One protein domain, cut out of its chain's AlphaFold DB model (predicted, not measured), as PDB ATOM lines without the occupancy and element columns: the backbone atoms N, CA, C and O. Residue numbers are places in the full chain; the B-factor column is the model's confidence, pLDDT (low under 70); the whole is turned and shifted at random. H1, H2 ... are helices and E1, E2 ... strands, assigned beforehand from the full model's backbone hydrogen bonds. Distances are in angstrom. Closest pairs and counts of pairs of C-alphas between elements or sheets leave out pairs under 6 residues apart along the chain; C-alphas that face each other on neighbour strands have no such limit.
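This is residues 258 to 436 of the 628 residues of an uncharacterized protein of Verrucomicrobiales bacterium (UniProt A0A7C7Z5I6). Two twisted sheets lie face to face as a sandwich, seven strands in one and five in the other, with H1 across the outer face of the larger sheet and the tiny H2 beside E11. The strands are wound as a jelly roll, four nested antiparallel pairs like one long hairpin over both sheets: E2 with E9, E3 with E8, E4 with E7, E5 with E6. The printed part has 179 residues, with two named helices and twelve named strands in the order H1, E1 to E10, H2, E11, E12; neighbour strands are antiparallel and the class is mostly strand. It is compact, with a radius of gyration of the C-alphas of 15.3 A and spans of 44 by 34 by 29 A.

H1, residues 258 to 265, begins with C-alpha 258 at (-31.806, -9.021, -6.050). E1 is residues 270 to 277, 21.4 A long, and E2 residues 281 to 284. E3, residues 304 to 314, spans 30.8 A, and E4, residues 317 to 326, 29.3 A. E5 is residues 329 to 334, E6 residues 345 to 349 and E7 residues 356 to 364, 25.5 A. E8, residues 368 to 378, spans 32.7 A, and E9, residues 383 to 390, 23.4 A. E10 is residues 407 to 409, H2 residues 413 to 416 and E11 residues 422 to 424. E12, residues 428 to 435, 22.4 A, ends with C-alpha 435 at (-34.060, 4.235, -4.709).

In the larger, branched sheet E3 has E8 on one side (N 308 and O 374, 2.7 A) and E12 (N 309 and O 429, 2.8 A) and E11 (N 313 and O 423, 2.8 A) on the other. E1 is an edge strand and the antiparallel neighbour of E12, with N 271 and O 434 within hydrogen-bond range at 2.8 A. E5 is the antiparallel neighbour of E8, with N 330 and O 375 within hydrogen-bond range at 2.7 A, and forms a hairpin with E6, with N 329 and O 349 at 2.7 A. H1 is on this sheet at a height of 8.3 A, across the strands at 77 degrees to E3 on the local plane; its closest C-alphas to E3 are Val 260 and Ala 305, 6.3 A. H2 only grazes it, with residues 413 to 415. In the other branched sheet E9 has E2, with N 284 and O 383 at 2.8 A, and E10, with N 389 and O 408 at 2.9 A, on one side, and E4, with N 322 and O 388 at 2.8 A, on the other side; E7 is an edge strand and the antiparallel neighbour of E4, with N 321 and O 360 at 2.8 A, and these four N and O pairs are within hydrogen-bond range. The facing parts of the two sheets are 9.8 A centre to centre. In H1 every O i to N i+4 pair is within hydrogen-bond range; H2 is too short for one.

The C-alphas farthest apart, of Glu 394 and Asp 436, are 45.5 A apart. The printed part has no cut. The links E2 to E3 and E9 to E10 are long. Mean pLDDT of the printed part is 88.6; residues 285 to 288, 353 to 354, 381 and 392 to 394 are under 70.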
ATOM      1  N   ALA A 258     -31.809  -9.233  -4.601       94.50
ATOM      2  CA  ALA A 258     -31.806  -9.021  -6.050       94.50
ATOM      3  C   ALA A 258     -32.050  -7.543  -6.411       94.50
ATOM      4  O   ALA A 258     -31.397  -6.995  -7.300       94.50
ATOM      5  N   THR A 259     -32.945  -6.871  -5.682       93.50
ATOM      6  CA  THR A 259     -33.173  -5.428  -5.816       93.50
ATOM      7  C   THR A 259     -31.941  -4.641  -5.378       93.50
ATOM      8  O   THR A 259     -31.570  -3.678  -6.053       93.50
ATOM      9  N   VAL A 260     -31.264  -5.072  -4.308       96.62
ATOM     10  CA  VAL A 260     -29.995  -4.468  -3.879       96.62
ATOM     11  C   VAL A 260     -28.927  -4.600  -4.967       96.62
ATOM     12  O   VAL A 260     -28.292  -3.610  -5.326       96.62
ATOM     13  N   ASP A 261     -28.769  -5.782  -5.561       96.19
ATOM     14  CA  ASP A 261     -27.809  -6.034  -6.640       96.19
ATOM     15  C   ASP A 261     -28.104  -5.159  -7.877       96.19
ATOM     16  O   ASP A 261     -27.189  -4.601  -8.500       96.19
ATOM     17  N   ASP A 262     -29.381  -4.941  -8.197       96.31
ATOM     18  CA  ASP A 262     -29.803  -3.995  -9.233       96.31
ATOM     19  C   ASP A 262     -29.446  -2.539  -8.875       96.31
ATOM     20  O   ASP A 262     -29.009  -1.779  -9.745       96.31
ATOM     21  N   MET A 263     -29.584  -2.127  -7.610       96.06
ATOM     22  CA  MET A 263     -29.203  -0.786  -7.135       96.06
ATOM     23  C   MET A 263     -27.683  -0.575  -7.170       96.06
ATOM     24  O   MET A 263     -27.204   0.474  -7.615       96.06
ATOM     25  N   VAL A 264     -26.914  -1.583  -6.750       96.00
ATOM     26  CA  VAL A 264     -25.445  -1.570  -6.721       96.00
ATOM     27  C   VAL A 264     -24.877  -1.518  -8.137       96.00
ATOM     28  O   VAL A 264     -24.035  -0.662  -8.437       96.00
ATOM     29  N   SER A 265     -25.385  -2.370  -9.034       95.56
ATOM     30  CA  SER A 265     -24.986  -2.407 -10.449       95.56
ATOM     31  C   SER A 265     -25.447  -1.178 -11.245       95.56
ATOM     32  O   SER A 265     -24.905  -0.894 -12.318       95.56
ATOM     33  N   GLY A 266     -26.420  -0.427 -10.718       94.88
ATOM     34  CA  GLY A 266     -27.035   0.731 -11.365       94.88
ATOM     35  C   GLY A 266     -28.126   0.371 -12.377       94.88
ATOM     36  O   GLY A 266     -28.550   1.241 -13.138       94.88
ATOM     37  N   ALA A 267     -28.578  -0.887 -12.405       95.50
ATOM     38  CA  ALA A 267     -29.766  -1.301 -13.146       95.50
ATOM     39  C   ALA A 267     -31.042  -0.638 -12.589       95.50
ATOM     40  O   ALA A 267     -31.912  -0.245 -13.370       95.50
ATOM     41  N   LYS A 268     -31.107  -0.429 -11.266       92.38
ATOM     42  CA  LYS A 268     -32.052   0.477 -10.600       92.38
ATOM     43  C   LYS A 268     -31.343   1.770 -10.186       92.38
ATOM     44  O   LYS A 268     -30.279   1.747  -9.568       92.38
ATOM     45  N   ALA A 269     -31.933   2.909 -10.552       91.81
ATOM     46  CA  ALA A 269     -31.403   4.219 -10.190       91.81
ATOM     47  C   ALA A 269     -31.476   4.415  -8.670       91.81
ATOM     48  O   ALA A 269     -32.494   4.116  -8.050       91.81
ATOM     49  N   SER A 270     -30.388   4.903  -8.081       92.81
ATOM     50  CA  SER A 270     -30.267   5.088  -6.639       92.81
ATOM     51  C   SER A 270     -29.412   6.304  -6.294       92.81
ATOM     52  O   SER A 270     -28.427   6.620  -6.974       92.81
ATOM     53  N   ILE A 271     -29.791   6.982  -5.215       91.19
ATOM     54  CA  ILE A 271     -28.994   8.002  -4.540       91.19
ATOM     55  C   ILE A 271     -28.030   7.276  -3.604       91.19
ATOM     56  O   ILE A 271     -28.437   6.391  -2.853       91.19
ATOM     57  N   LYS A 272     -26.747   7.647  -3.665       95.88
ATOM     58  CA  LYS A 272     -25.682   7.001  -2.893       95.88
ATOM     59  C   LYS A 272     -25.115   7.946  -1.847       95.88
ATOM     60  O   LYS A 272     -24.684   9.049  -2.197       95.88
ATOM     61  N   THR A 273     -25.012   7.468  -0.614       96.06
ATOM     62  CA  THR A 273     -24.298   8.146   0.470       96.06
ATOM     63  C   THR A 273     -23.193   7.237   0.987       96.06
ATOM     64  O   THR A 273     -23.415   6.052   1.185       96.06
ATOM     65  N   ASN A 274     -21.992   7.780   1.186       96.50
ATOM     66  CA  ASN A 274     -20.840   7.005   1.649       96.50
ATOM     67  C   ASN A 274     -20.467   7.402   3.078       96.50
ATOM     68  O   ASN A 274     -20.503   8.589   3.414       96.50
ATOM     69  N   GLY A 275     -20.021   6.431   3.867       95.56
ATOM     70  CA  GLY A 275     -19.462   6.622   5.201       95.56
ATOM     71  C   GLY A 275     -18.434   5.549   5.548       95.56
ATOM     72  O   GLY A 275     -18.150   4.652   4.755       95.56
ATOM     73  N   GLU A 276     -17.863   5.666   6.741       96.69
ATOM     74  CA  GLU A 276     -16.937   4.689   7.311       96.69
ATOM     75  C   GLU A 276     -17.378   4.374   8.741       96.69
ATOM     76  O   GLU A 276     -17.699   5.291   9.500       96.69
ATOM     77  N   ILE A 277     -17.361   3.093   9.101       94.69
ATOM     78  CA  ILE A 277     -17.628   2.600  10.458       94.69
ATOM     79  C   ILE A 277     -16.468   1.715  10.931       94.69
ATOM     80  O   ILE A 277     -15.686   1.216  10.122       94.69
ATOM     81  N   PHE A 278     -16.319   1.548  12.245       93.12
ATOM     82  CA  PHE A 278     -15.217   0.780  12.857       93.12
ATOM     83  C   PHE A 278     -15.689  -0.491  13.571       93.12
ATOM     84  O   PHE A 278     -14.891  -1.193  14.192       93.12
ATOM     85  N   GLU A 279     -16.977  -0.775  13.465       92.75
ATOM     86  CA  GLU A 279     -17.661  -1.931  14.016       92.75
ATOM     87  C   GLU A 279     -18.736  -2.340  13.015       92.75
ATOM     88  O   GLU A 279     -19.297  -1.470  12.348       92.75
ATOM     89  N   ALA A 280     -18.971  -3.639  12.847       93.12
ATOM     90  CA  ALA A 280     -20.036  -4.139  11.986       93.12
ATOM     91  C   ALA A 280     -21.382  -4.103  12.720       93.12
ATOM     92  O   ALA A 280     -21.949  -5.152  13.011       93.12
ATOM     93  N   ASP A 281     -21.837  -2.891  13.023       92.38
ATOM     94  CA  ASP A 281     -23.125  -2.594  13.638       92.38
ATOM     95  C   ASP A 281     -23.687  -1.311  13.010       92.38
ATOM     96  O   ASP A 281     -22.981  -0.304  12.913       92.38
ATOM     97  N   LEU A 282     -24.913  -1.368  12.498       92.00
ATOM     98  CA  LEU A 282     -25.621  -0.256  11.874       92.00
ATOM     99  C   LEU A 282     -27.076  -0.212  12.347       92.00
ATOM    100  O   LEU A 282     -27.759  -1.229  12.340       92.00
ATOM    101  N   PHE A 283     -27.574   0.995  12.612       86.50
ATOM    102  CA  PHE A 283     -28.886   1.222  13.217       86.50
ATOM    103  C   PHE A 283     -29.654   2.392  12.579       86.50
ATOM    104  O   PHE A 283     -29.088   3.466  12.332       86.50
ATOM    105  N   VAL A 284     -30.966   2.197  12.406       72.38
ATOM    106  CA  VAL A 284     -32.009   3.224  12.244       72.38
ATOM    107  C   VAL A 284     -33.299   2.717  12.912       72.38
ATOM    108  O   VAL A 284     -34.075   2.007  12.295       72.38
ATOM    109  N   GLY A 285     -33.569   3.081  14.163       57.84
ATOM    110  CA  GLY A 285     -34.855   2.791  14.827       57.84
ATOM    111  C   GLY A 285     -34.916   1.496  15.658       57.84
ATOM    112  O   GLY A 285     -35.390   1.572  16.791       57.84
ATOM    113  N   ALA A 286     -34.350   0.367  15.198       55.84
ATOM    114  CA  ALA A 286     -34.287  -0.903  15.953       55.84
ATOM    115  C   ALA A 286     -32.857  -1.305  16.338       55.84
ATOM    116  O   ALA A 286     -32.015  -1.507  15.468       55.84
ATOM    117  N   SER A 287     -32.592  -1.428  17.645       59.62
ATOM    118  CA  SER A 287     -31.278  -1.806  18.183       59.62
ATOM    119  C   SER A 287     -31.092  -3.316  18.097       59.62
ATOM    120  O   SER A 287     -31.975  -4.064  18.533       59.62
ATOM    121  N   GLY A 288     -29.947  -3.748  17.572       64.19
ATOM    122  CA  GLY A 288     -29.514  -5.139  17.640       64.19
ATOM    123  C   GLY A 288     -29.007  -5.511  19.040       64.19
ATOM    124  O   GLY A 288     -29.487  -4.998  20.054       64.19
ATOM    125  N   LEU A 289     -28.076  -6.460  19.120       73.62
ATOM    126  CA  LEU A 289     -27.502  -6.916  20.389       73.62
ATOM    127  C   LEU A 289     -26.235  -6.166  20.801       73.62
ATOM    128  O   LEU A 289     -25.794  -6.344  21.940       73.62
ATOM    129  N   SER A 290     -25.616  -5.394  19.908       74.44
ATOM    130  CA  SER A 290     -24.399  -4.665  20.243       74.44
ATOM    131  C   SER A 290     -24.683  -3.541  21.241       74.44
ATOM    132  O   SER A 290     -25.774  -2.987  21.333       74.44
ATOM    133  N   ASP A 291     -23.654  -3.180  22.003       72.44
ATOM    134  CA  ASP A 291     -23.715  -2.063  22.944       72.44
ATOM    135  C   ASP A 291     -23.483  -0.700  22.241       72.44
ATOM    136  O   ASP A 291     -23.486   0.341  22.914       72.44
ATOM    137  N   ILE A 292     -23.197  -0.681  20.925       75.75
ATOM    138  CA  ILE A 292     -22.770   0.513  20.170       75.75
ATOM    139  C   ILE A 292     -23.497   0.663  18.822       75.75
ATOM    140  O   ILE A 292     -22.909   0.454  17.769       75.75
ATOM    141  N   ASP A 293     -24.694   1.244  18.845       82.88
ATOM    142  CA  ASP A 293     -25.433   1.567  17.618       82.88
ATOM    143  C   ASP A 293     -24.749   2.673  16.779       82.88
ATOM    144  O   ASP A 293     -24.655   3.840  17.196       82.88
ATOM    145  N   LEU A 294     -24.304   2.349  15.557       85.62
ATOM    146  CA  LEU A 294     -23.773   3.337  14.604       85.62
ATOM    147  C   LEU A 294     -24.827   3.738  13.566       85.62
ATOM    148  O   LEU A 294     -25.451   2.905  12.917       85.62
ATOM    149  N   SER A 295     -24.991   5.044  13.343       86.00
ATOM    150  CA  SER A 295     -25.951   5.555  12.356       86.00
ATOM    151  C   SER A 295     -25.578   5.165  10.922       86.00
ATOM    152  O   SER A 295     -24.418   5.280  10.506       86.00
ATOM    153  N   VAL A 296     -26.580   4.778  10.132       90.62
ATOM    154  CA  VAL A 296     -26.415   4.509   8.697       90.62
ATOM    155  C   VAL A 296     -25.998   5.789   7.954       90.62
ATOM    156  O   VAL A 296     -26.629   6.833   8.123       90.62
ATOM    157  N   PRO A 297     -24.973   5.755   7.076       88.75
ATOM    158  CA  PRO A 297     -24.546   6.941   6.345       88.75
ATOM    159  C   PRO A 297     -25.686   7.602   5.564       88.75
ATOM    160  O   PRO A 297     -26.246   7.019   4.634       88.75
ATOM    161  N   GLY A 298     -25.966   8.860   5.904       81.00
ATOM    162  CA  GLY A 298     -27.008   9.662   5.268       81.00
ATOM    163  C   GLY A 298     -28.378   9.586   5.926       81.00
ATOM    164  O   GLY A 298     -29.272  10.241   5.401       81.00
ATOM    165  N   ASP A 299     -28.518   8.834   7.023       79.69
ATOM    166  CA  ASP A 299     -29.749   8.692   7.809       79.69
ATOM    167  C   ASP A 299     -30.980   8.443   6.910       79.69
ATOM    168  O   ASP A 299     -31.903   9.264   6.874       79.69
ATOM    169  N   PRO A 300     -30.966   7.372   6.085       80.00
ATOM    170  CA  PRO A 300     -32.051   7.093   5.153       80.00
ATOM    171  C   PRO A 300     -33.360   6.804   5.899       80.00
ATOM    172  O   PRO A 300     -33.359   6.247   6.992       80.00
ATOM    173  N   ILE A 301     -34.479   7.153   5.266       70.06
ATOM    174  CA  ILE A 301     -35.834   6.881   5.756       70.06
ATOM    175  C   ILE A 301     -36.520   5.953   4.751       70.06
ATOM    176  O   ILE A 301     -36.408   6.174   3.543       70.06
ATOM    177  N   GLY A 302     -37.245   4.951   5.254       74.00
ATOM    178  CA  GLY A 302     -37.990   3.984   4.448       74.00
ATOM    179  C   GLY A 302     -37.098   2.911   3.817       74.00
ATOM    180  O   GLY A 302     -36.180   2.412   4.455       74.00
ATOM    181  N   GLY A 303     -37.380   2.546   2.568       83.69
ATOM    182  CA  GLY A 303     -36.673   1.508   1.831       83.69
ATOM    183  C   GLY A 303     -35.273   1.930   1.377       83.69
ATOM    184  O   GLY A 303     -35.104   2.880   0.603       83.69
ATOM    185  N   PHE A 304     -34.251   1.197   1.813       91.56
ATOM    186  CA  PHE A 304     -32.857   1.425   1.424       91.56
ATOM    187  C   PHE A 304     -32.027   0.143   1.497       91.56
ATOM    188  O   PHE A 304     -32.487  -0.898   1.950       91.56
ATOM    189  N   ALA A 305     -30.780   0.214   1.043       96.56
ATOM    190  CA  ALA A 305     -29.806  -0.853   1.218       96.56
ATOM    191  C   ALA A 305     -28.455  -0.299   1.659       96.56
ATOM    192  O   ALA A 305     -28.093   0.818   1.283       96.56
ATOM    193  N   THR A 306     -27.682  -1.083   2.401       97.88
ATOM    194  CA  THR A 306     -26.284  -0.765   2.701       97.88
ATOM    195  C   THR A 306     -25.362  -1.837   2.143       97.88
ATOM    196  O   THR A 306     -25.702  -3.015   2.092       97.88
ATOM    197  N   VAL A 307     -24.189  -1.411   1.679       98.25
ATOM    198  CA  VAL A 307     -23.088  -2.297   1.300       98.25
ATOM    199  C   VAL A 307     -21.842  -1.835   2.038       98.25
ATOM    200  O   VAL A 307     -21.253  -0.807   1.695       98.25
ATOM    201  N   GLY A 308     -21.465  -2.586   3.065       97.94
ATOM    202  CA  GLY A 308     -20.204  -2.494   3.780       97.94
ATOM    203  C   GLY A 308     -19.132  -3.349   3.109       97.94
ATOM    204  O   GLY A 308     -19.357  -4.512   2.795       97.94
ATOM    205  N   THR A 309     -17.944  -2.793   2.903       98.25
ATOM    206  CA  THR A 309     -16.770  -3.545   2.438       98.25
ATOM    207  C   THR A 309     -15.586  -3.275   3.346       98.25
ATOM    208  O   THR A 309     -15.340  -2.136   3.750       98.25
ATOM    209  N   GLY A 310     -14.841  -4.321   3.680       97.75
ATOM    210  CA  GLY A 310     -13.704  -4.214   4.584       97.75
ATOM    211  C   GLY A 310     -12.741  -5.382   4.450       97.75
ATOM    212  O   GLY A 310     -12.832  -6.196   3.529       97.75
ATOM    213  N   VAL A 311     -11.795  -5.447   5.383       98.25
ATOM    214  CA  VAL A 311     -10.758  -6.480   5.419       98.25
ATOM    215  C   VAL A 311     -10.709  -7.092   6.813       98.25
ATOM    216  O   VAL A 311     -10.599  -6.361   7.795       98.25
ATOM    217  N   LEU A 312     -10.750  -8.420   6.891       97.38
ATOM    218  CA  LEU A 312     -10.553  -9.196   8.113       97.38
ATOM    219  C   LEU A 312      -9.127  -9.742   8.156       97.38
ATOM    220  O   LEU A 312      -8.708 -10.433   7.233       97.38
ATOM    221  N   ASP A 313      -8.401  -9.486   9.238       96.50
ATOM    222  CA  ASP A 313      -7.186 -10.213   9.593       96.50
ATOM    223  C   ASP A 313      -7.566 -11.432  10.436       96.50
ATOM    224  O   ASP A 313      -8.088 -11.288  11.544       96.50
ATOM    225  N   VAL A 314      -7.289 -12.627   9.911       94.62
ATOM    226  CA  VAL A 314      -7.773 -13.895  10.467       94.62
ATOM    227  C   VAL A 314      -6.618 -14.867  10.706       94.62
ATOM    228  O   VAL A 314      -5.686 -14.973   9.896       94.62
ATOM    229  N   ILE A 315      -6.663 -15.597  11.822       93.12
ATOM    230  CA  ILE A 315      -5.803 -16.767  12.054       93.12
ATOM    231  C   ILE A 315      -6.455 -18.035  11.460       93.12
ATOM    232  O   ILE A 315      -7.674 -18.098  11.358       93.12
ATOM    233  N   PRO A 316      -5.687 -19.066  11.054       92.69
ATOM    234  CA  PRO A 316      -6.269 -20.243  10.417       92.69
ATOM    235  C   PRO A 316      -7.199 -20.992  11.376       92.69
ATOM    236  O   PRO A 316      -6.815 -21.260  12.515       92.69
ATOM    237  N   GLY A 317      -8.366 -21.397  10.883       91.38
ATOM    238  CA  GLY A 317      -9.385 -22.077  11.674       91.38
ATOM    239  C   GLY A 317     -10.730 -22.134  10.957       91.38
ATOM    240  O   GLY A 317     -10.899 -21.541   9.891       91.38
ATOM    241  N   THR A 318     -11.673 -22.864  11.546       92.38
ATOM    242  CA  THR A 318     -13.087 -22.824  11.158       92.38
ATOM    243  C   THR A 318     -13.851 -22.058  12.228       92.38
ATOM    244  O   THR A 318     -13.762 -22.426  13.401       92.38
ATOM    245  N   TYR A 319     -14.576 -21.019  11.816       92.69
ATOM    246  CA  TYR A 319     -15.334 -20.120  12.688       92.69
ATOM    247  C   TYR A 319     -16.787 -20.049  12.242       92.69
ATOM    248  O   TYR A 319     -17.052 -20.029  11.039       92.69
ATOM    249  N   SER A 320     -17.699 -19.958  13.205       93.94
ATOM    250  CA  SER A 320     -19.106 -19.650  12.950       93.94
ATOM    251  C   SER A 320     -19.317 -18.144  12.983       93.94
ATOM    252  O   SER A 320     -18.863 -17.482  13.916       93.94
ATOM    253  N   PHE A 321     -20.024 -17.620  11.993       95.06
ATOM    254  CA  PHE A 321     -20.496 -16.243  11.914       95.06
ATOM    255  C   PHE A 321     -22.004 -16.208  12.144       95.06
ATOM    256  O   PHE A 321     -22.706 -17.144  11.759       95.06
ATOM    257  N   ALA A 322     -22.485 -15.123  12.743       92.50
ATOM    258  CA  ALA A 322     -23.894 -14.772  12.798       92.50
ATOM    259  C   ALA A 322     -24.086 -13.408  12.132       92.50
ATOM    260  O   ALA A 322     -23.349 -12.460  12.410       92.50
ATOM    261  N   LEU A 323     -25.058 -13.328  11.232       94.25
ATOM    262  CA  LEU A 323     -25.433 -12.120  10.511       94.25
ATOM    263  C   LEU A 323     -26.816 -11.697  10.993       94.25
ATOM    264  O   LEU A 323     -27.787 -12.401  10.725       94.25
ATOM    265  N   GLY A 324     -26.871 -10.589  11.726       90.44
ATOM    266  CA  GLY A 324     -28.107  -9.977  12.203       90.44
ATOM    267  C   GLY A 324     -28.608  -8.951  11.197       90.44
ATOM    268  O   GLY A 324     -27.803  -8.150  10.716       90.44
ATOM    269  N   ALA A 325     -29.895  -8.972  10.859       90.69
ATOM    270  CA  ALA A 325     -30.506  -7.923  10.048       90.69
ATOM    271  C   ALA A 325     -32.018  -7.780  10.278       90.69
ATOM    272  O   ALA A 325     -32.692  -8.759  10.603       90.69
ATOM    273  N   ASP A 326     -32.490  -6.546  10.094       85.12
ATOM    274  CA  ASP A 326     -33.873  -6.093   9.913       85.12
ATOM    275  C   ASP A 326     -33.856  -5.161   8.683       85.12
ATOM    276  O   ASP A 326     -33.347  -4.041   8.761       85.12
ATOM    277  N   ASP A 327     -34.191  -5.599   7.471       84.50
ATOM    278  CA  ASP A 327     -34.790  -6.869   7.062       84.50
ATOM    279  C   ASP A 327     -33.722  -7.923   6.686       84.50
ATOM    280  O   ASP A 327     -33.188  -8.622   7.539       84.50
ATOM    281  N   GLY A 328     -33.384  -8.068   5.399       89.50
ATOM    282  CA  GLY A 328     -32.498  -9.119   4.897       89.50
ATOM    283  C   GLY A 328     -31.044  -8.680   4.721       89.50
ATOM    284  O   GLY A 328     -30.718  -7.495   4.615       89.50
ATOM    285  N   ALA A 329     -30.137  -9.655   4.637       95.38
ATOM    286  CA  ALA A 329     -28.709  -9.424   4.482       95.38
ATOM    287  C   ALA A 329     -27.940 -10.538   3.750       95.38
ATOM    288  O   ALA A 329     -28.416 -11.637   3.485       95.38
ATOM    289  N   ARG A 330     -26.688 -10.249   3.404       97.38
ATOM    290  CA  ARG A 330     -25.727 -11.180   2.814       97.38
ATOM    291  C   ARG A 330     -24.328 -10.870   3.323       97.38
ATOM    292  O   ARG A 330     -23.883  -9.726   3.242       97.38
ATOM    293  N   LEU A 331     -23.624 -11.901   3.777       98.19
ATOM    294  CA  LEU A 331     -22.199 -11.846   4.096       98.19
ATOM    295  C   LEU A 331     -21.419 -12.650   3.057       98.19
ATOM    296  O   LEU A 331     -21.689 -13.837   2.852       98.19
ATOM    297  N   ARG A 332     -20.421 -12.015   2.442       98.12
ATOM    298  CA  ARG A 332     -19.443 -12.651   1.557       98.12
ATOM    299  C   ARG A 332     -18.033 -12.475   2.091       98.12
ATOM    300  O   ARG A 332     -17.689 -11.391   2.559       98.12
ATOM    301  N   ILE A 333     -17.208 -13.510   1.969       98.00
ATOM    302  CA  ILE A 333     -15.780 -13.462   2.307       98.00
ATOM    303  C   ILE A 333     -14.986 -14.070   1.152       98.00
ATOM    304  O   ILE A 333     -15.122 -15.253   0.862       98.00
ATOM    305  N   ASP A 334     -14.126 -13.258   0.538       97.06
ATOM    306  CA  ASP A 334     -13.289 -13.631  -0.609       97.06
ATOM    307  C   ASP A 334     -12.094 -14.476  -0.134       97.06
ATOM    308  O   ASP A 334     -11.020 -13.967   0.208       97.06
ATOM    309  N   LEU A 335     -12.307 -15.791  -0.029       95.62
ATOM    310  CA  LEU A 335     -11.315 -16.730   0.507       95.62
ATOM    311  C   LEU A 335     -10.183 -17.034  -0.481       95.62
ATOM    312  O   LEU A 335      -9.075 -17.387  -0.053       95.62
ATOM    313  N   ASP A 336     -10.443 -16.940  -1.785       93.00
ATOM    314  CA  ASP A 336      -9.482 -17.280  -2.835       93.00
ATOM    315  C   ASP A 336      -8.790 -16.053  -3.468       93.00
ATOM    316  O   ASP A 336      -7.829 -16.216  -4.230       93.00
ATOM    317  N   ASN A 337      -9.172 -14.844  -3.040       91.88
ATOM    318  CA  ASN A 337      -8.685 -13.544  -3.500       91.88
ATOM    319  C   ASN A 337      -8.922 -13.306  -5.000       91.88
ATOM    320  O   ASN A 337      -8.063 -12.719  -5.679       91.88
ATOM    321  N   ASN A 338     -10.043 -13.787  -5.541       92.94
ATOM    322  CA  ASN A 338     -10.428 -13.580  -6.938       92.94
ATOM    323  C   ASN A 338     -11.441 -12.422  -7.128       92.94
ATOM    324  O   ASN A 338     -11.692 -12.029  -8.275       92.94
ATOM    325  N   GLY A 339     -11.880 -11.799  -6.025       92.81
ATOM    326  CA  GLY A 339     -12.922 -10.773  -5.960       92.81
ATOM    327  C   GLY A 339     -14.327 -11.374  -5.854       92.81
ATOM    328  O   GLY A 339     -14.574 -12.431  -6.397       92.81
ATOM    329  N   PHE A 340     -15.269 -10.669  -5.223       93.56
ATOM    330  CA  PHE A 340     -16.557 -11.266  -4.842       93.56
ATOM    331  C   PHE A 340     -17.361 -11.908  -5.987       93.56
ATOM    332  O   PHE A 340     -17.737 -11.236  -6.958       93.56
ATOM    333  N   ASP A 341     -17.711 -13.181  -5.807       91.19
ATOM    334  CA  ASP A 341     -18.678 -13.933  -6.600       91.19
ATOM    335  C   ASP A 341     -19.669 -14.740  -5.726       91.19
ATOM    336  O   ASP A 341     -19.719 -14.614  -4.501       91.19
ATOM    337  N   ASP A 342     -20.549 -15.529  -6.356       86.19
ATOM    338  CA  ASP A 342     -21.561 -16.318  -5.634       86.19
ATOM    339  C   ASP A 342     -20.964 -17.448  -4.777       86.19
ATOM    340  O   ASP A 342     -21.639 -17.959  -3.878       86.19
ATOM    341  N   GLY A 343     -19.726 -17.859  -5.056       90.69
ATOM    342  CA  GLY A 343     -18.968 -18.835  -4.280       90.69
ATOM    343  C   GLY A 343     -18.436 -18.285  -2.957       90.69
ATOM    344  O   GLY A 343     -18.132 -19.083  -2.073       90.69
ATOM    345  N   ASP A 344     -18.391 -16.959  -2.798       95.25
ATOM    346  CA  ASP A 344     -17.952 -16.291  -1.566       95.25
ATOM    347  C   ASP A 344     -19.074 -16.103  -0.541       95.25
ATOM    348  O   ASP A 344     -18.825 -15.616   0.561       95.25
ATOM    349  N   ASN A 345     -20.317 -16.458  -0.889       93.38
ATOM    350  CA  ASN A 345     -21.460 -16.367   0.017       93.38
ATOM    351  C   ASN A 345     -21.243 -17.254   1.250       93.38
ATOM    352  O   ASN A 345     -21.186 -18.479   1.150       93.38
ATOM    353  N   VAL A 346     -21.181 -16.617   2.419       93.12
ATOM    354  CA  VAL A 346     -21.103 -17.280   3.725       93.12
ATOM    355  C   VAL A 346     -22.501 -17.438   4.307       93.12
ATOM    356  O   VAL A 346     -22.905 -18.539   4.666       93.12
ATOM    357  N   ILE A 347     -23.251 -16.335   4.361       94.31
ATOM    358  CA  ILE A 347     -24.639 -16.286   4.827       94.31
ATOM    359  C   ILE A 347     -25.444 -15.501   3.797       94.31
ATOM    360  O   ILE A 347     -25.024 -14.427   3.359       94.31
ATOM    361  N   VAL A 348     -26.599 -16.040   3.410       92.06
ATOM    362  CA  VAL A 348     -27.583 -15.357   2.567       92.06
ATOM    363  C   VAL A 348     -28.911 -15.391   3.294       92.06
ATOM    364  O   VAL A 348     -29.444 -16.459   3.586       92.06
ATOM    365  N   PHE A 349     -29.426 -14.203   3.552       85.75
ATOM    366  CA  PHE A 349     -30.598 -13.955   4.350       85.75
ATOM    367  C   PHE A 349     -31.545 -13.035   3.570       85.75
ATOM    368  O   PHE A 349     -31.493 -11.821   3.695       85.75
ATOM    369  N   ASP A 350     -32.361 -13.605   2.681       89.06
ATOM    370  CA  ASP A 350     -33.177 -12.835   1.728       89.06
ATOM    371  C   ASP A 350     -34.665 -12.869   2.104       89.06
ATOM    372  O   ASP A 350     -35.465 -13.567   1.474       89.06
ATOM    373  N   ARG A 351     -35.030 -12.182   3.191       81.31
ATOM    374  CA  ARG A 351     -36.420 -12.067   3.656       81.31
ATOM    375  C   ARG A 351     -36.707 -10.684   4.228       81.31
ATOM    376  O   ARG A 351     -35.784 -10.016   4.670       81.31
ATOM    377  N   ASN A 352     -37.992 -10.345   4.277       75.88
ATOM    378  CA  ASN A 352     -38.511  -9.261   5.108       75.88
ATOM    379  C   ASN A 352     -38.941  -9.819   6.475       75.88
ATOM    380  O   ASN A 352     -39.344 -10.988   6.568       75.88
ATOM    381  N   GLY A 353     -38.906  -8.988   7.506       68.94
ATOM    382  CA  GLY A 353     -39.259  -9.289   8.886       68.94
ATOM    383  C   GLY A 353     -38.269  -8.653   9.858       68.94
ATOM    384  O   GLY A 353     -37.178  -8.261   9.460       68.94
ATOM    385  N   GLY A 354     -38.643  -8.616  11.136       69.50
ATOM    386  CA  GLY A 354     -37.830  -7.930  12.130       69.50
ATOM    387  C   GLY A 354     -36.451  -8.556  12.388       69.50
ATOM    388  O   GLY A 354     -36.136  -9.671  11.944       69.50
ATOM    389  N   PHE A 355     -35.651  -7.837  13.181       80.12
ATOM    390  CA  PHE A 355     -34.256  -8.177  13.464       80.12
ATOM    391  C   PHE A 355     -34.054  -9.635  13.889       80.12
ATOM    392  O   PHE A 355     -34.590 -10.102  14.898       80.12
ATOM    393  N   SER A 356     -33.239 -10.364  13.130       79.31
ATOM    394  CA  SER A 356     -32.951 -11.775  13.389       79.31
ATOM    395  C   SER A 356     -31.581 -12.196  12.864       79.31
ATOM    396  O   SER A 356     -31.012 -11.542  11.994       79.31
ATOM    397  N   PHE A 357     -31.047 -13.295  13.411       84.44
ATOM    398  CA  PHE A 357     -29.739 -13.837  13.041       84.44
ATOM    399  C   PHE A 357     -29.844 -15.066  12.139       84.44
ATOM    400  O   PHE A 357     -30.616 -15.984  12.417       84.44
ATOM    401  N   GLU A 358     -28.980 -15.123  11.129       86.69
ATOM    402  CA  GLU A 358     -28.651 -16.340  10.379       86.69
ATOM    403  C   GLU A 358     -27.177 -16.707  10.571       86.69
ATOM    404  O   GLU A 358     -26.330 -15.837  10.783       86.69
ATOM    405  N   TYR A 359     -26.862 -18.000  10.477       88.50
ATOM    406  CA  TYR A 359     -25.548 -18.535  10.841       88.50
ATOM    407  C   TYR A 359     -24.836 -19.191   9.659       88.50
ATOM    408  O   TYR A 359     -25.461 -19.804   8.793       88.50
ATOM    409  N   GLY A 360     -23.506 -19.119   9.646       88.94
ATOM    410  CA  GLY A 360     -22.686 -19.770   8.627       88.94
ATOM    411  C   GLY A 360     -21.258 -20.016   9.094       88.94
ATOM    412  O   GLY A 360     -20.668 -19.193   9.787       88.94
ATOM    413  N   ASP A 361     -20.688 -21.151   8.697       91.00
ATOM    414  CA  ASP A 361     -19.304 -21.499   9.018       91.00
ATOM    415  C   ASP A 361     -18.348 -21.122   7.885       91.00
ATOM    416  O   ASP A 361     -18.608 -21.379   6.708       91.00
ATOM    417  N   VAL A 362     -17.176 -20.604   8.250       93.88
ATOM    418  CA  VAL A 362     -16.099 -20.262   7.314       93.88
ATOM    419  C   VAL A 362     -14.813 -20.930   7.751       93.88
ATOM    420  O   VAL A 362     -14.383 -20.802   8.895       93.88
ATOM    421  N   THR A 363     -14.165 -21.632   6.822       94.12
ATOM    422  CA  THR A 363     -12.843 -22.221   7.053       94.12
ATOM    423  C   THR A 363     -11.767 -21.385   6.379       94.12
ATOM    424  O   THR A 363     -11.677 -21.354   5.153       94.12
ATOM    425  N   PHE A 364     -10.898 -20.776   7.182       94.19
ATOM    426  CA  PHE A 364      -9.726 -20.036   6.725       94.19
ATOM    427  C   PHE A 364      -8.511 -20.968   6.695       94.19
ATOM    428  O   PHE A 364      -7.974 -21.334   7.746       94.19
ATOM    429  N   PRO A 365      -8.034 -21.385   5.507       90.38
ATOM    430  CA  PRO A 365      -6.958 -22.369   5.405       90.38
ATOM    431  C   PRO A 365      -5.590 -21.806   5.807       90.38
ATOM    432  O   PRO A 365      -4.674 -22.572   6.105       90.38
ATOM    433  N   ASN A 366      -5.424 -20.481   5.782       93.44
ATOM    434  CA  ASN A 366      -4.175 -19.797   6.083       93.44
ATOM    435  C   ASN A 366      -4.441 -18.574   6.965       93.44
ATOM    436  O   ASN A 366      -5.536 -18.030   6.972       93.44
ATOM    437  N   ALA A 367      -3.407 -18.129   7.678       94.75
ATOM    438  CA  ALA A 367      -3.443 -16.833   8.335       94.75
ATOM    439  C   ALA A 367      -3.325 -15.761   7.252       94.75
ATOM    440  O   ALA A 367      -2.469 -15.891   6.367       94.75
ATOM    441  N   GLY A 368      -4.116 -14.701   7.329       95.44
ATOM    442  CA  GLY A 368      -4.044 -13.649   6.329       95.44
ATOM    443  C   GLY A 368      -5.148 -12.620   6.436       95.44
ATOM    444  O   GLY A 368      -5.971 -12.658   7.346       95.44
ATOM    445  N   SER A 369      -5.112 -11.704   5.478       96.81
ATOM    446  CA  SER A 369      -6.126 -10.679   5.293       96.81
ATOM    447  C   SER A 369      -7.094 -11.134   4.203       96.81
ATOM    448  O   SER A 369      -6.646 -11.543   3.129       96.81
ATOM    449  N   TYR A 370      -8.389 -11.059   4.482       97.62
ATOM    450  CA  TYR A 370      -9.474 -11.490   3.603       97.62
ATOM    451  C   TYR A 370     -10.446 -10.335   3.397       97.62
ATOM    452  O   TYR A 370     -10.826  -9.678   4.366       97.62
ATOM    453  N   ASN A 371     -10.841 -10.066   2.152       98.31
ATOM    454  CA  ASN A 371     -11.870  -9.061   1.900       98.31
ATOM    455  C   ASN A 371     -13.235  -9.631   2.282       98.31
ATOM    456  O   ASN A 371     -13.503 -10.809   2.039       98.31
ATOM    457  N   PHE A 372     -14.105  -8.786   2.822       98.38
ATOM    458  CA  PHE A 372     -15.502  -9.138   3.031       98.38
ATOM    459  C   PHE A 372     -16.439  -8.063   2.482       98.38
ATOM    460  O   PHE A 372     -16.087  -6.879   2.419       98.38
ATOM    461  N   GLU A 373     -17.623  -8.505   2.075       98.31
ATOM    462  CA  GLU A 373     -18.761  -7.672   1.703       98.31
ATOM    463  C   GLU A 373     -19.931  -8.035   2.612       98.31
ATOM    464  O   GLU A 373     -20.260  -9.204   2.807       98.31
ATOM    465  N   TRP A 374     -20.556  -7.005   3.154       97.69
ATOM    466  CA  TRP A 374     -21.709  -7.082   4.021       97.69
ATOM    467  C   TRP A 374     -22.813  -6.237   3.411       97.69
ATOM    468  O   TRP A 374     -22.706  -5.017   3.341       97.69
ATOM    469  N   THR A 375     -23.843  -6.892   2.899       97.94
ATOM    470  CA  THR A 375     -24.977  -6.231   2.256       97.94
ATOM    471  C   THR A 375     -26.208  -6.407   3.120       97.94
ATOM    472  O   THR A 375     -26.475  -7.531   3.525       97.94
ATOM    473  N   THR A 376     -26.971  -5.349   3.360       96.62
ATOM    474  CA  THR A 376     -28.258  -5.395   4.073       96.62
ATOM    475  C   THR A 376     -29.290  -4.533   3.358       96.62
ATOM    476  O   THR A 376     -28.925  -3.645   2.578       96.62
ATOM    477  N   PHE A 377     -30.573  -4.769   3.608       94.62
ATOM    478  CA  PHE A 377     -31.646  -3.908   3.125       94.62
ATOM    479  C   PHE A 377     -32.726  -3.672   4.174       94.62
ATOM    480  O   PHE A 377     -32.915  -4.482   5.069       94.62
ATOM    481  N   ASN A 378     -33.430  -2.556   4.008       89.38
ATOM    482  CA  ASN A 378     -34.665  -2.228   4.695       89.38
ATOM    483  C   ASN A 378     -35.784  -2.132   3.655       89.38
ATOM    484  O   ASN A 378     -35.635  -1.430   2.645       89.38
ATOM    485  N   SER A 379     -36.898  -2.809   3.894       78.44
ATOM    486  CA  SER A 379     -38.110  -2.685   3.100       78.44
ATOM    487  C   SER A 379     -38.876  -1.434   3.519       78.44
ATOM    488  O   SER A 379     -39.148  -0.604   2.655       78.44
ATOM    489  N   VAL A 380     -39.132  -1.234   4.812       71.75
ATOM    490  CA  VAL A 380     -39.704  -0.027   5.440       71.75
ATOM    491  C   VAL A 380     -39.522  -0.108   6.962       71.75
ATOM    492  O   VAL A 380     -39.387  -1.195   7.506       71.75
ATOM    493  N   GLY A 381     -39.628   1.027   7.661       69.56
ATOM    494  CA  GLY A 381     -39.648   1.043   9.126       69.56
ATOM    495  C   GLY A 381     -38.256   1.019   9.752       69.56
ATOM    496  O   GLY A 381     -37.339   1.674   9.244       69.56
ATOM    497  N   ASP A 382     -38.141   0.322  10.883       71.56
ATOM    498  CA  ASP A 382     -36.892   0.191  11.628       71.56
ATOM    499  C   ASP A 382     -35.854  -0.637  10.851       71.56
ATOM    500  O   ASP A 382     -36.182  -1.422   9.973       71.56
ATOM    501  N   TYR A 383     -34.578  -0.437  11.162       84.62
ATOM    502  CA  TYR A 383     -33.456  -1.137  10.559       84.62
ATOM    503  C   TYR A 383     -32.361  -1.356  11.599       84.62
ATOM    504  O   TYR A 383     -31.962  -0.430  12.314       84.62
ATOM    505  N   GLY A 384     -31.822  -2.566  11.606       88.62
ATOM    506  CA  GLY A 384     -30.643  -2.950  12.365       88.62
ATOM    507  C   GLY A 384     -29.828  -3.931  11.540       88.62
ATOM    508  O   GLY A 384     -30.389  -4.736  10.797       88.62
ATOM    509  N   ALA A 385     -28.506  -3.887  11.639       92.88
ATOM    510  CA  ALA A 385     -27.656  -4.856  10.972       92.88
ATOM    511  C   ALA A 385     -26.362  -5.083  11.751       92.88
ATOM    512  O   ALA A 385     -25.649  -4.128  12.041       92.88
ATOM    513  N   GLU A 386     -25.990  -6.348  11.962       93.75
ATOM    514  CA  GLU A 386     -24.798  -6.714  12.732       93.75
ATOM    515  C   GLU A 386     -24.036  -7.918  12.158       93.75
ATOM    516  O   GLU A 386     -24.628  -8.830  11.572       93.75
ATOM    517  N   ILE A 387     -22.719  -7.983  12.393       94.81
ATOM    518  CA  ILE A 387     -21.920  -9.200  12.171       94.81
ATOM    519  C   ILE A 387     -21.201  -9.618  13.450       94.81
ATOM    520  O   ILE A 387     -20.373  -8.884  13.998       94.81
ATOM    521  N   TRP A 388     -21.426 -10.873  13.828       93.94
ATOM    522  CA  TRP A 388     -20.790 -11.542  14.952       93.94
ATOM    523  C   TRP A 388     -20.053 -12.799  14.499       93.94
ATOM    524  O   TRP A 388     -20.354 -13.383  13.458       93.94
ATOM    525  N   TYR A 389     -19.108 -13.262  15.310       92.81
ATOM    526  CA  TYR A 389     -18.547 -14.606  15.211       92.81
ATOM    527  C   TYR A 389     -18.417 -15.245  16.587       92.81
ATOM    528  O   TYR A 389     -18.280 -14.574  17.611       92.81
ATOM    529  N   ASN A 390     -18.461 -16.571  16.601       89.50
ATOM    530  CA  ASN A 390     -18.255 -17.350  17.804       89.50
ATOM    531  C   ASN A 390     -16.753 -17.552  18.033       89.50
ATOM    532  O   ASN A 390     -16.047 -18.105  17.184       89.50
ATOM    533  N   TYR A 391     -16.261 -17.105  19.187       74.81
ATOM    534  CA  TYR A 391     -14.844 -17.196  19.549       74.81
ATOM    535  C   TYR A 391     -14.538 -18.390  20.476       74.81
ATOM    536  O   TYR A 391     -13.366 -18.681  20.732       74.81
ATOM    537  N   SER A 392     -15.571 -19.071  20.994       65.75
ATOM    538  CA  SER A 392     -15.466 -20.087  22.048       65.75
ATOM    539  C   SER A 392     -15.441 -21.537  21.533       65.75
ATOM    540  O   SER A 392     -14.970 -22.421  22.258       65.75
ATOM    541  N   ILE A 393     -15.850 -21.796  20.282       61.66
ATOM    542  CA  ILE A 393     -15.879 -23.138  19.672       61.66
ATOM    543  C   ILE A 393     -14.888 -23.262  18.504       61.66
ATOM    544  O   ILE A 393     -15.064 -22.696  17.428       61.66
ATOM    545  N   GLU A 394     -13.848 -24.078  18.694       60.97
ATOM    546  CA  GLU A 394     -12.927 -24.463  17.619       60.97
ATOM    547  C   GLU A 394     -13.596 -25.520  16.719       60.97
ATOM    548  O   GLU A 394     -13.869 -26.634  17.172       60.97
ATOM    549  N   GLY A 395     -13.841 -25.193  15.442       71.94
ATOM    550  CA  GLY A 395     -14.350 -26.148  14.444       71.94
ATOM    551  C   GLY A 395     -15.692 -25.808  13.788       71.94
ATOM    552  O   GLY A 395     -16.133 -26.594  12.951       71.94
ATOM    553  N   GLY A 396     -16.300 -24.661  14.112       79.75
ATOM    554  CA  GLY A 396     -17.604 -24.243  13.582       79.75
ATOM    555  C   GLY A 396     -18.802 -24.935  14.246       79.75
ATOM    556  O   GLY A 396     -18.660 -25.613  15.268       79.75
ATOM    557  N   GLY A 397     -19.982 -24.781  13.644       76.12
ATOM    558  CA  GLY A 397     -21.235 -25.417  14.051       76.12
ATOM    559  C   GLY A 397     -22.034 -24.692  15.137       76.12
ATOM    560  O   GLY A 397     -22.981 -25.278  15.664       76.12
ATOM    561  N   SER A 398     -21.684 -23.455  15.496       81.19
ATOM    562  CA  SER A 398     -22.457 -22.670  16.463       81.19
ATOM    563  C   SER A 398     -23.723 -22.097  15.827       81.19
ATOM    564  O   SER A 398     -23.649 -21.287  14.908       81.19
ATOM    565  N   THR A 399     -24.881 -22.467  16.376       78.00
ATOM    566  CA  THR A 399     -26.205 -21.904  16.034       78.00
ATOM    567  C   THR A 399     -26.999 -21.501  17.283       78.00
ATOM    568  O   THR A 399     -28.218 -21.363  17.238       78.00
ATOM    569  N   GLY A 400     -26.323 -21.426  18.435       72.75
ATOM    570  CA  GLY A 400     -26.933 -20.998  19.692       72.75
ATOM    571  C   GLY A 400     -27.210 -19.491  19.708       72.75
ATOM    572  O   GLY A 400     -26.720 -18.787  18.826       72.75
ATOM    573  N   PRO A 401     -27.948 -18.994  20.717       76.12
ATOM    574  CA  PRO A 401     -28.240 -17.571  20.864       76.12
ATOM    575  C   PRO A 401     -26.978 -16.714  20.746       76.12
ATOM    576  O   PRO A 401     -25.948 -17.055  21.332       76.12
ATOM    577  N   VAL A 402     -27.060 -15.621  19.985       78.44
ATOM    578  CA  VAL A 402     -25.996 -14.615  19.931       78.44
ATOM    579  C   VAL A 402     -26.010 -13.842  21.248       78.44
ATOM    580  O   VAL A 402     -27.050 -13.338  21.661       78.44
ATOM    581  N   ASP A 403     -24.876 -13.802  21.943       81.88
ATOM    582  CA  ASP A 403     -24.692 -13.070  23.195       81.88
ATOM    583  C   ASP A 403     -23.209 -12.727  23.419       81.88
ATOM    584  O   ASP A 403     -22.318 -13.275  22.774       81.88
ATOM    585  N   PHE A 404     -22.921 -11.853  24.384       81.19
ATOM    586  CA  PHE A 404     -21.545 -11.478  24.742       81.19
ATOM    587  C   PHE A 404     -20.756 -12.581  25.473       81.19
ATOM    588  O   PHE A 404     -19.614 -12.354  25.886       81.19
ATOM    589  N   VAL A 405     -21.360 -13.747  25.722       80.44
ATOM    590  CA  VAL A 405     -20.691 -14.869  26.388       80.44
ATOM    591  C   VAL A 405     -19.958 -15.708  25.359       80.44
ATOM    592  O   VAL A 405     -18.772 -15.961  25.551       80.44
ATOM    593  N   ASP A 406     -20.624 -16.109  24.282       83.12
ATOM    594  CA  ASP A 406     -20.069 -17.021  23.275       83.12
ATOM    595  C   ASP A 406     -19.770 -16.347  21.931       83.12
ATOM    596  O   ASP A 406     -18.980 -16.869  21.134       83.12
ATOM    597  N   TRP A 407     -20.349 -15.172  21.693       89.44
ATOM    598  CA  TRP A 407     -20.191 -14.414  20.463       89.44
ATOM    599  C   TRP A 407     -19.477 -13.095  20.714       89.44
ATOM    600  O   TRP A 407     -19.446 -12.548  21.816       89.44
ATOM    601  N   THR A 408     -18.856 -12.590  19.659       90.38
ATOM    602  CA  THR A 408     -18.215 -11.283  19.661       90.38
ATOM    603  C   THR A 408     -18.430 -10.608  18.309       90.38
ATOM    604  O   THR A 408     -18.481 -11.275  17.271       90.38
ATOM    605  N   TYR A 409     -18.610  -9.293  18.322       90.31
ATOM    606  CA  TYR A 409     -18.849  -8.498  17.123       90.31
ATOM    607  C   TYR A 409     -17.546  -8.231  16.358       90.31
ATOM    608  O   TYR A 409     -16.429  -8.295  16.891       90.31
ATOM    609  N   ILE A 410     -17.679  -7.921  15.070       93.25
ATOM    610  CA  ILE A 410     -16.540  -7.622  14.201       93.25
ATOM    611  C   ILE A 410     -16.051  -6.183  14.440       93.25
ATOM    612  O   ILE A 410     -16.662  -5.215  13.989       93.25
ATOM    613  N   THR A 411     -14.897  -6.046  15.100       93.56
ATOM    614  CA  THR A 411     -14.159  -4.780  15.262       93.56
ATOM    615  C   THR A 411     -12.636  -4.999  15.180       93.56
ATOM    616  O   THR A 411     -12.155  -6.114  14.959       93.56
ATOM    617  N   ASP A 412     -11.836  -3.941  15.337       93.94
ATOM    618  CA  ASP A 412     -10.390  -4.053  15.553       93.94
ATOM    619  C   ASP A 412     -10.069  -4.180  17.053       93.94
ATOM    620  O   ASP A 412      -9.720  -3.211  17.738       93.94
ATOM    621  N   TRP A 413     -10.131  -5.411  17.565       89.25
ATOM    622  CA  TRP A 413      -9.877  -5.729  18.974       89.25
ATOM    623  C   TRP A 413      -8.460  -5.367  19.451       89.25
ATOM    624  O   TRP A 413      -8.223  -5.165  20.651       89.25
ATOM    625  N   ARG A 414      -7.510  -5.177  18.525       91.50
ATOM    626  CA  ARG A 414      -6.138  -4.737  18.839       91.50
ATOM    627  C   ARG A 414      -6.112  -3.315  19.393       91.50
ATOM    628  O   ARG A 414      -5.225  -3.005  20.192       91.50
ATOM    629  N   LEU A 415      -7.077  -2.465  19.026       87.19
ATOM    630  CA  LEU A 415      -7.213  -1.107  19.575       87.19
ATOM    631  C   LEU A 415      -7.522  -1.118  21.077       87.19
ATOM    632  O   LEU A 415      -7.129  -0.200  21.797       87.19
ATOM    633  N   PHE A 416      -8.145  -2.194  21.555       85.88
ATOM    634  CA  PHE A 416      -8.480  -2.414  22.960       85.88
ATOM    635  C   PHE A 416      -7.452  -3.298  23.686       85.88
ATOM    636  O   PHE A 416      -7.582  -3.564  24.880       85.88
ATOM    637  N   GLY A 417      -6.381  -3.708  22.996       87.75
ATOM    638  CA  GLY A 417      -5.297  -4.512  23.561       87.75
ATOM    639  C   GLY A 417      -5.617  -6.000  23.705       87.75
ATOM    640  O   GLY A 417      -4.868  -6.706  24.387       87.75
ATOM    641  N   PHE A 418      -6.687  -6.481  23.070       85.94
ATOM    642  CA  PHE A 418      -7.013  -7.902  23.013       85.94
ATOM    643  C   PHE A 418      -6.323  -8.571  21.820       85.94
ATOM    644  O   PHE A 418      -6.028  -7.943  20.802       85.94
ATOM    645  N   ALA A 419      -6.005  -9.853  21.984       84.75
ATOM    646  CA  ALA A 419      -5.491 -10.696  20.915       84.75
ATOM    647  C   ALA A 419      -6.617 -11.630  20.488       84.75
ATOM    648  O   ALA A 419      -6.907 -12.593  21.195       84.75
ATOM    649  N   ASP A 420      -7.234 -11.312  19.358       89.62
ATOM    650  CA  ASP A 420      -8.419 -12.005  18.874       89.62
ATOM    651  C   ASP A 420      -8.135 -12.779  17.567       89.62
ATOM    652  O   ASP A 420      -7.333 -12.287  16.761       89.62
ATOM    653  N   PRO A 421      -8.705 -13.986  17.344       90.88
ATOM    654  CA  PRO A 421      -8.605 -14.703  16.072       90.88
ATOM    655  C   PRO A 421      -9.069 -13.929  14.833       90.88
ATOM    656  O   PRO A 421      -8.548 -14.221  13.752       90.88
ATOM    657  N   ILE A 422     -10.000 -12.978  14.967       93.44
ATOM    658  CA  ILE A 422     -10.547 -12.190  13.853       93.44
ATOM    659  C   ILE A 422     -10.523 -10.705  14.230       93.44
ATOM    660  O   ILE A 422     -10.975 -10.313  15.298       93.44
ATOM    661  N   ASN A 423      -9.958  -9.858  13.367       95.06
ATOM    662  CA  ASN A 423      -9.923  -8.405  13.577       95.06
ATOM    663  C   ASN A 423     -10.204  -7.658  12.276       95.06
ATOM    664  O   ASN A 423      -9.731  -8.069  11.219       95.06
ATOM    665  N   LEU A 424     -10.855  -6.499  12.353       96.56
ATOM    666  CA  LEU A 424     -10.884  -5.561  11.230       96.56
ATOM    667  C   LEU A 424      -9.490  -4.983  10.951       96.56
ATOM    668  O   LEU A 424      -8.789  -4.534  11.855       96.56
ATOM    669  N   SER A 425      -9.102  -4.928   9.680       95.19
ATOM    670  CA  SER A 425      -7.917  -4.221   9.189       95.19
ATOM    671  C   SER A 425      -8.310  -2.868   8.582       95.19
ATOM    672  O   SER A 425      -8.236  -2.667   7.368       95.19
ATOM    673  N   GLY A 426      -8.679  -1.919   9.444       94.75
ATOM    674  CA  GLY A 426      -9.152  -0.584   9.056       94.75
ATOM    675  C   GLY A 426     -10.678  -0.440   9.144       94.75
ATOM    676  O   GLY A 426     -11.336  -1.349   9.644       94.75
ATOM    677  N   PRO A 427     -11.240   0.705   8.713       96.44
ATOM    678  CA  PRO A 427     -12.685   0.912   8.719       96.44
ATOM    679  C   PRO A 427     -13.393   0.027   7.688       96.44
ATOM    680  O   PRO A 427     -12.808  -0.371   6.677       96.44
ATOM    681  N   ILE A 428     -14.681  -0.201   7.919       98.25
ATOM    682  CA  ILE A 428     -15.622  -0.726   6.933       98.25
ATOM    683  C   ILE A 428     -16.127   0.467   6.120       98.25
ATOM    684  O   ILE A 428     -16.708   1.404   6.671       98.25
ATOM    685  N   ALA A 429     -15.899   0.448   4.810       98.25
ATOM    686  CA  ALA A 429     -16.451   1.439   3.899       98.25
ATOM    687  C   ALA A 429     -17.903   1.075   3.590       98.25
ATOM    688  O   ALA A 429     -18.157   0.030   2.990       98.25
ATOM    689  N   VAL A 430     -18.843   1.936   3.977       98.44
ATOM    690  CA  VAL A 430     -20.282   1.702   3.821       98.44
ATOM    691  C   VAL A 430     -20.836   2.629   2.752       98.44
ATOM    692  O   VAL A 430     -20.635   3.844   2.795       98.44
ATOM    693  N   THR A 431     -21.553   2.054   1.791       98.44
ATOM    694  CA  THR A 431     -22.372   2.800   0.832       98.44
ATOM    695  C   THR A 431     -23.841   2.506   1.090       98.44
ATOM    696  O   THR A 431     -24.270   1.363   0.954       98.44
ATOM    697  N   THR A 432     -24.608   3.539   1.408       97.56
ATOM    698  CA  THR A 432     -26.068   3.502   1.506       97.56
ATOM    699  C   THR A 432     -26.670   3.833   0.147       97.56
ATOM    700  O   THR A 432     -26.266   4.809  -0.491       97.56
ATOM    701  N   TYR A 433     -27.649   3.047  -0.282       95.81
ATOM    702  CA  TYR A 433     -28.388   3.211  -1.522       95.81
ATOM    703  C   TYR A 433     -29.868   3.422  -1.210       95.81
ATOM    704  O   TYR A 433     -30.507   2.552  -0.629       95.81
ATOM    705  N   VAL A 434     -30.421   4.541  -1.663       90.25
ATOM    706  CA  VAL A 434     -31.864   4.826  -1.615       90.25
ATOM    707  C   VAL A 434     -32.375   4.869  -3.049       90.25
ATOM    708  O   VAL A 434     -31.717   5.466  -3.902       90.25
ATOM    709  N   LEU A 435     -33.503   4.225  -3.352       86.81
ATOM    710  CA  LEU A 435     -34.060   4.235  -4.709       86.81
ATOM    711  C   LEU A 435     -34.369   5.671  -5.161       86.81
ATOM    712  O   LEU A 435     -35.018   6.437  -4.456       86.81
ATOM    713  N   ASP A 436     -33.902   6.036  -6.358       85.38
ATOM    714  CA  ASP A 436     -34.194   7.329  -6.995       85.38
ATOM    715  C   ASP A 436     -35.503   7.217  -7.787       85.38
ATOM    716  O   ASP A 436     -35.541   7.306  -9.020       85.38
TER     717      ASP A 436